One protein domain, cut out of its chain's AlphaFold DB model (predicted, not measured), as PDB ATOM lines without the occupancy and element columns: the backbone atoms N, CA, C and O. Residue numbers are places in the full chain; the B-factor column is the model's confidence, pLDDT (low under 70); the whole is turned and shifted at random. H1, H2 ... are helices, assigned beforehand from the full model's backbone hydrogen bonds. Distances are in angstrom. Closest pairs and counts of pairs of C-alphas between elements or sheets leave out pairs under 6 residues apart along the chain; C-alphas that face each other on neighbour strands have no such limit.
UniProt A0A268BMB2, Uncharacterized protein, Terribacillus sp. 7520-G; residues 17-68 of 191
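What this domain is: This is residues 17 to 68 of the 191 residues of an uncharacterized protein of Terribacillus sp. 7520-G (UniProt A0A268BMB2). Two long helices, H2 and H1, meet at one end in an open V, joined by a tight turn at Asn 40, and their free arms stay separate. The printed part has 52 residues, with two named helices in the order H1, H2 and no named strand; the class is all helix. It is flat, spanning 39 by 29 by 7 A, and only just loose, close to extended, with a radius of gyration of the C-alphas of 14.4 A.

Where its parts are: Find C-alpha 41 at (-3.252, 1.743, 30.718); from there H2, residues 41 to 67, runs 39.2 A, with a kink of 34 degrees near residue 54. H1, residues 17 to 39, runs 33.7 A from C-alpha 17 at (-11.532, -26.139, 6.120).

How they stand to each other: H2 and H1 only just touch, with 3 pairs of C-alphas within 8 A, and only at the corner by their link. Look at residues 43 to 44 of H2 and 37 to 38 of H1: the closest C-alphas, of Arg 44 and Leu 38, are 5.1 A apart. The helices run opposite ways at a shallow tilt of 29 degrees. Every O i to N i+4 pair is within hydrogen-bond range in H1, and 20 of 23 in H2.

The domain as a whole: The farthest C-alphas, of Lys 41 and Asp 68, are 39.6 A apart. Residues 17 to 33 and 49 to 68 stand free. The printed part has no cut; pLDDT is under 70 at residues 17 to 20, 58, 64 to 66 and 68.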
ATOM      1  N   LYS A  17     -10.547 -27.212   6.372       48.06
ATOM      2  CA  LYS A  17     -11.532 -26.139   6.120       48.06
ATOM      3  C   LYS A  17     -12.216 -25.653   7.397       48.06
ATOM      4  O   LYS A  17     -12.421 -24.446   7.539       48.06
ATOM      5  N   ALA A  18     -12.549 -26.562   8.312       53.19
ATOM      6  CA  ALA A  18     -13.098 -26.226   9.623       53.19
ATOM      7  C   ALA A  18     -12.065 -25.463  10.469       53.19
ATOM      8  O   ALA A  18     -12.369 -24.388  10.986       53.19
ATOM      9  N   GLY A  19     -10.812 -25.928  10.492       59.31
ATOM     10  CA  GLY A  19      -9.712 -25.256  11.185       59.31
ATOM     11  C   GLY A  19      -9.446 -23.843  10.665       59.31
ATOM     12  O   GLY A  19      -9.261 -22.929  11.460       59.31
ATOM     13  N   SER A  20      -9.525 -23.619   9.350       68.81
ATOM     14  CA  SER A  20      -9.288 -22.292   8.756       68.81
ATOM     15  C   SER A  20     -10.348 -21.252   9.144       68.81
ATOM     16  O   SER A  20     -10.021 -20.080   9.328       68.81
ATOM     17  N   LYS A  21     -11.618 -21.653   9.297       75.06
ATOM     18  CA  LYS A  21     -12.701 -20.744   9.720       75.06
ATOM     19  C   LYS A  21     -12.642 -20.442  11.213       75.06
ATOM     20  O   LYS A  21     -12.865 -19.299  11.600       75.06
ATOM     21  N   LEU A  22     -12.291 -21.436  12.025       77.69
ATOM     22  CA  LEU A  22     -12.067 -21.248  13.457       77.69
ATOM     23  C   LEU A  22     -10.838 -20.367  13.713       77.69
ATOM     24  O   LEU A  22     -10.930 -19.436  14.500       77.69
ATOM     25  N   LEU A  23      -9.735 -20.569  12.983       77.44
ATOM     26  CA  LEU A  23      -8.562 -19.683  13.017       77.44
ATOM     27  C   LEU A  23      -8.904 -18.261  12.569       77.44
ATOM     28  O   LEU A  23      -8.507 -17.305  13.226       77.44
ATOM     29  N   THR A  24      -9.677 -18.107  11.492       80.81
ATOM     30  CA  THR A  24     -10.133 -16.783  11.036       80.81
ATOM     31  C   THR A  24     -10.994 -16.098  12.103       80.81
ATOM     32  O   THR A  24     -10.802 -14.915  12.377       80.81
ATOM     33  N   GLY A  25     -11.899 -16.840  12.748       86.25
ATOM     34  CA  GLY A  25     -12.727 -16.341  13.847       86.25
ATOM     35  C   GLY A  25     -11.916 -15.992  15.095       86.25
ATOM     36  O   GLY A  25     -12.141 -14.945  15.692       86.25
ATOM     37  N   ALA A  26     -10.926 -16.812  15.447       81.62
ATOM     38  CA  ALA A  26     -10.027 -16.563  16.567       81.62
ATOM     39  C   ALA A  26      -9.160 -15.321  16.331       81.62
ATOM     40  O   ALA A  26      -9.020 -14.505  17.233       81.62
ATOM     41  N   VAL A  27      -8.627 -15.127  15.119       83.44
ATOM     42  CA  VAL A  27      -7.863 -13.920  14.765       83.44
ATOM     43  C   VAL A  27      -8.756 -12.682  14.819       83.44
ATOM     44  O   VAL A  27      -8.381 -11.691  15.442       83.44
ATOM     45  N   ALA A  28      -9.954 -12.742  14.232       81.81
ATOM     46  CA  ALA A  28     -10.904 -11.634  14.282       81.81
ATOM     47  C   ALA A  28     -11.310 -11.290  15.729       81.81
ATOM     48  O   ALA A  28     -11.285 -10.124  16.121       81.81
ATOM     49  N   GLY A  29     -11.606 -12.302  16.548       77.12
ATOM     50  CA  GLY A  29     -11.939 -12.132  17.963       77.12
ATOM     51  C   GLY A  29     -10.766 -11.621  18.798       77.12
ATOM     52  O   GLY A  29     -10.956 -10.770  19.664       77.12
ATOM     53  N   ALA A  30      -9.544 -12.072  18.509       85.31
ATOM     54  CA  ALA A  30      -8.342 -11.634  19.207       85.31
ATOM     55  C   ALA A  30      -8.010 -10.167  18.920       85.31
ATOM     56  O   ALA A  30      -7.606  -9.466  19.841       85.31
ATOM     57  N   VAL A  31      -8.210  -9.671  17.693       83.19
ATOM     58  CA  VAL A  31      -7.983  -8.250  17.371       83.19
ATOM     59  C   VAL A  31      -8.954  -7.361  18.152       83.19
ATOM     60  O   VAL A  31      -8.523  -6.421  18.820       83.19
ATOM     61  N   THR A  32     -10.247  -7.688  18.134       84.56
ATOM     62  CA  THR A  32     -11.264  -6.925  18.875       84.56
ATOM     63  C   THR A  32     -11.064  -7.035  20.389       84.56
ATOM     64  O   THR A  32     -11.103  -6.027  21.092       84.56
ATOM     65  N   GLY A  33     -10.771  -8.232  20.904       78.50
ATOM     66  CA  GLY A  33     -10.488  -8.450  22.324       78.50
ATOM     67  C   GLY A  33      -9.225  -7.724  22.787       78.50
ATOM     68  O   GLY A  33      -9.231  -7.068  23.828       78.50
ATOM     69  N   ALA A  34      -8.157  -7.756  21.987       80.94
ATOM     70  CA  ALA A  34      -6.925  -7.037  22.282       80.94
ATOM     71  C   ALA A  34      -7.146  -5.522  22.288       80.94
ATOM     72  O   ALA A  34      -6.629  -4.851  23.175       80.94
ATOM     73  N   ALA A  35      -7.938  -4.971  21.363       82.00
ATOM     74  CA  ALA A  35      -8.237  -3.539  21.342       82.00
ATOM     75  C   ALA A  35      -8.922  -3.068  22.641       82.00
ATOM     76  O   ALA A  35      -8.512  -2.059  23.216       82.00
ATOM     77  N   ILE A  36      -9.894  -3.837  23.151       84.31
ATOM     78  CA  ILE A  36     -10.574  -3.566  24.431       84.31
ATOM     79  C   ILE A  36      -9.580  -3.649  25.602       84.31
ATOM     80  O   ILE A  36      -9.511  -2.757  26.447       84.31
ATOM     81  N   VAL A  37      -8.767  -4.704  25.635       83.00
ATOM     82  CA  VAL A  37      -7.770  -4.954  26.690       83.00
ATOM     83  C   VAL A  37      -6.683  -3.868  26.710       83.00
ATOM     84  O   VAL A  37      -6.225  -3.468  27.781       83.00
ATOM     85  N   LEU A  38      -6.290  -3.347  25.545       81.31
ATOM     86  CA  LEU A  38      -5.243  -2.331  25.390       81.31
ATOM     87  C   LEU A  38      -5.708  -0.894  25.670       81.31
ATOM     88  O   LEU A  38      -4.853  -0.010  25.804       81.31
ATOM     89  N   LEU A  39      -7.019  -0.655  25.783       83.00
ATOM     90  CA  LEU A  39      -7.588   0.647  26.148       83.00
ATOM     91  C   LEU A  39      -7.275   1.016  27.608       83.00
ATOM     92  O   LEU A  39      -7.129   2.192  27.943       83.00
ATOM     93  N   ASN A  40      -7.096   0.016  28.478       85.06
ATOM     94  CA  ASN A  40      -6.717   0.233  29.868       85.06
ATOM     95  C   ASN A  40      -5.184   0.327  30.021       85.06
ATOM     96  O   ASN A  40      -4.450  -0.634  29.768       85.06
ATOM     97  N   LYS A  41      -4.689   1.482  30.494       79.00
ATOM     98  CA  LYS A  41      -3.252   1.743  30.718       79.00
ATOM     99  C   LYS A  41      -2.581   0.712  31.630       79.00
ATOM    100  O   LYS A  41      -1.441   0.333  31.362       79.00
ATOM    101  N   GLN A  42      -3.263   0.248  32.678       79.81
ATOM    102  CA  GLN A  42      -2.699  -0.733  33.616       79.81
ATOM    103  C   GLN A  42      -2.588  -2.127  32.989       79.81
ATOM    104  O   GLN A  42      -1.651  -2.877  33.265       79.81
ATOM    105  N   THR A  43      -3.519  -2.460  32.102       79.50
ATOM    106  CA  THR A  43      -3.536  -3.732  31.383       79.50
ATOM    107  C   THR A  43      -2.483  -3.759  30.279       79.50
ATOM    108  O   THR A  43      -1.797  -4.765  30.119       79.50
ATOM    109  N   ARG A  44      -2.255  -2.629  29.592       78.00
ATOM    110  CA  ARG A  44      -1.205  -2.487  28.570       78.00
ATOM    111  C   ARG A  44       0.172  -2.925  29.091       78.00
ATOM    112  O   ARG A  44       0.841  -3.713  28.430       78.00
ATOM    113  N   GLN A  45       0.593  -2.461  30.272       78.94
ATOM    114  CA  GLN A  45       1.915  -2.799  30.828       78.94
ATOM    115  C   GLN A  45       2.042  -4.281  31.213       78.94
ATOM    116  O   GLN A  45       3.061  -4.902  30.913       78.94
ATOM    117  N   LYS A  46       0.994  -4.869  31.807       79.31
ATOM    118  CA  LYS A  46       0.967  -6.295  32.173       79.31
ATOM    119  C   LYS A  46       0.991  -7.208  30.944       79.31
ATOM    120  O   LYS A  46       1.703  -8.206  30.937       79.31
ATOM    121  N   VAL A  47       0.268  -6.844  29.882       78.56
ATOM    122  CA  VAL A  47       0.269  -7.595  28.617       78.56
ATOM    123  C   VAL A  47       1.651  -7.558  27.964       78.56
ATOM    124  O   VAL A  47       2.137  -8.602  27.545       78.56
ATOM    125  N   PHE A  48       2.332  -6.408  27.929       80.69
ATOM    126  CA  PHE A  48       3.675  -6.330  27.338       80.69
ATOM    127  C   PHE A  48       4.731  -7.142  28.106       80.69
ATOM    128  O   PHE A  48       5.556  -7.798  27.472       80.69
ATOM    129  N   GLN A  49       4.685  -7.157  29.442       76.56
ATOM    130  CA  GLN A  49       5.605  -7.966  30.256       76.56
ATOM    131  C   GLN A  49       5.337  -9.471  30.100       76.56
ATOM    132  O   GLN A  49       6.269 -10.251  29.902       76.56
ATOM    133  N   ASN A  50       4.063  -9.875  30.094       74.12
ATOM    134  CA  ASN A  50       3.683 -11.276  29.913       74.12
ATOM    135  C   ASN A  50       3.966 -11.780  28.491       74.12
ATOM    136  O   ASN A  50       4.367 -12.926  28.327       74.12
ATOM    137  N   VAL A  51       3.809 -10.940  27.461       74.44
ATOM    138  CA  VAL A  51       4.127 -11.302  26.068       74.44
ATOM    139  C   VAL A  51       5.630 -11.511  25.871       74.44
ATOM    140  O   VAL A  51       6.011 -12.398  25.110       74.44
ATOM    141  N   GLY A  52       6.483 -10.740  26.555       74.44
ATOM    142  CA  GLY A  52       7.935 -10.943  26.537       74.44
ATOM    143  C   GLY A  52       8.326 -12.323  27.071       74.44
ATOM    144  O   GLY A  52       8.937 -13.104  26.352       74.44
ATOM    145  N   MET A  53       7.870 -12.664  28.280       71.12
ATOM    146  CA  MET A  53       8.157 -13.963  28.912       71.12
ATOM    147  C   MET A  53       7.498 -15.150  28.184       71.12
ATOM    148  O   MET A  53       8.062 -16.245  28.100       71.12
ATOM    149  N   ALA A  54       6.307 -14.944  27.614       71.38
ATOM    150  CA  ALA A  54       5.607 -15.977  26.860       71.38
ATOM    151  C   ALA A  54       6.267 -16.270  25.506       71.38
ATOM    152  O   ALA A  54       6.206 -17.410  25.065       71.38
ATOM    153  N   LYS A  55       6.916 -15.301  24.842       75.25
ATOM    154  CA  LYS A  55       7.620 -15.548  23.570       75.25
ATOM    155  C   LYS A  55       8.732 -16.585  23.728       75.25
ATOM    156  O   LYS A  55       8.760 -17.531  22.949       75.25
ATOM    157  N   ASP A  56       9.577 -16.458  24.749       76.00
ATOM    158  CA  ASP A  56      10.675 -17.408  24.990       76.00
ATOM    159  C   ASP A  56      10.159 -18.799  25.389       76.00
ATOM    160  O   ASP A  56      10.661 -19.827  24.924       76.00
ATOM    161  N   THR A  57       9.078 -18.831  26.175       72.50
ATOM    162  CA  THR A  57       8.410 -20.073  26.590       72.50
ATOM    163  C   THR A  57       7.724 -20.767  25.409       72.50
ATOM    164  O   THR A  57       7.875 -21.971  25.224       72.50
ATOM    165  N   VAL A  58       7.007 -20.022  24.562       69.25
ATOM    166  CA  VAL A  58       6.308 -20.551  23.379       69.25
ATOM    167  C   VAL A  58       7.300 -20.996  22.313       69.25
ATOM    168  O   VAL A  58       7.082 -22.031  21.700       69.25
ATOM    169  N   VAL A  59       8.398 -20.273  22.089       76.94
ATOM    170  CA  VAL A  59       9.435 -20.702  21.136       76.94
ATOM    171  C   VAL A  59      10.095 -22.003  21.597       76.94
ATOM    172  O   VAL A  59      10.313 -22.891  20.769       76.94
ATOM    173  N   SER A  60      10.356 -22.147  22.898       72.44
ATOM    174  CA  SER A  60      10.891 -23.390  23.470       72.44
ATOM    175  C   SER A  60       9.881 -24.534  23.359       72.44
ATOM    176  O   SER A  60      10.203 -25.582  22.804       72.44
ATOM    177  N   PHE A  61       8.623 -24.292  23.732       71.62
ATOM    178  CA  PHE A  61       7.546 -25.277  23.627       71.62
ATOM    179  C   PHE A  61       7.237 -25.677  22.176       71.62
ATOM    180  O   PHE A  61       6.961 -26.835  21.901       71.62
ATOM    181  N   VAL A  62       7.310 -24.753  21.213       73.94
ATOM    182  CA  VAL A  62       7.113 -25.048  19.782       73.94
ATOM    183  C   VAL A  62       8.271 -25.866  19.217       73.94
ATOM    184  O   VAL A  62       8.038 -26.730  18.370       73.94
ATOM    185  N   LYS A  63       9.512 -25.622  19.660       74.31
ATOM    186  CA  LYS A  63      10.652 -26.485  19.316       74.31
ATOM    187  C   LYS A  63      10.445 -27.905  19.843       74.31
ATOM    188  O   LYS A  63      10.640 -28.856  19.094       74.31
ATOM    189  N   GLU A  64       9.980 -28.024  21.079       66.44
ATOM    190  CA  GLU A  64       9.760 -29.301  21.761       66.44
ATOM    191  C   GLU A  64       8.554 -30.067  21.183       66.44
ATOM    192  O   GLU A  64       8.665 -31.241  20.844       66.44
ATOM    193  N   ALA A  65       7.447 -29.380  20.895       64.19
ATOM    194  CA  ALA A  65       6.275 -29.946  20.221       64.19
ATOM    195  C   ALA A  65       6.546 -30.341  18.757       64.19
ATOM    196  O   ALA A  65       5.895 -31.240  18.225       64.19
ATOM    197  N   LYS A  66       7.509 -29.690  18.081       69.44
ATOM    198  CA  LYS A  66       8.005 -30.148  16.772       69.44
ATOM    199  C   LYS A  66       8.845 -31.421  16.877       69.44
ATOM    200  O   LYS A  66       8.879 -32.171  15.905       69.44
ATOM    201  N   GLN A  67       9.527 -31.644  18.000       72.19
ATOM    202  CA  GLN A  67      10.305 -32.861  18.246       72.19
ATOM    203  C   GLN A  67       9.428 -34.034  18.703       72.19
ATOM    204  O   GLN A  67       9.746 -35.163  18.342       72.19
ATOM    205  N   ASP A  68       8.316 -33.782  19.403       64.25
ATOM    206  CA  ASP A  68       7.367 -34.823  19.824       64.25
ATOM    207  C   ASP A  68       5.886 -34.439  19.585       64.25
ATOM    208  O   ASP A  68       5.152 -34.006  20.488       64.25
TER     209      ASP A  68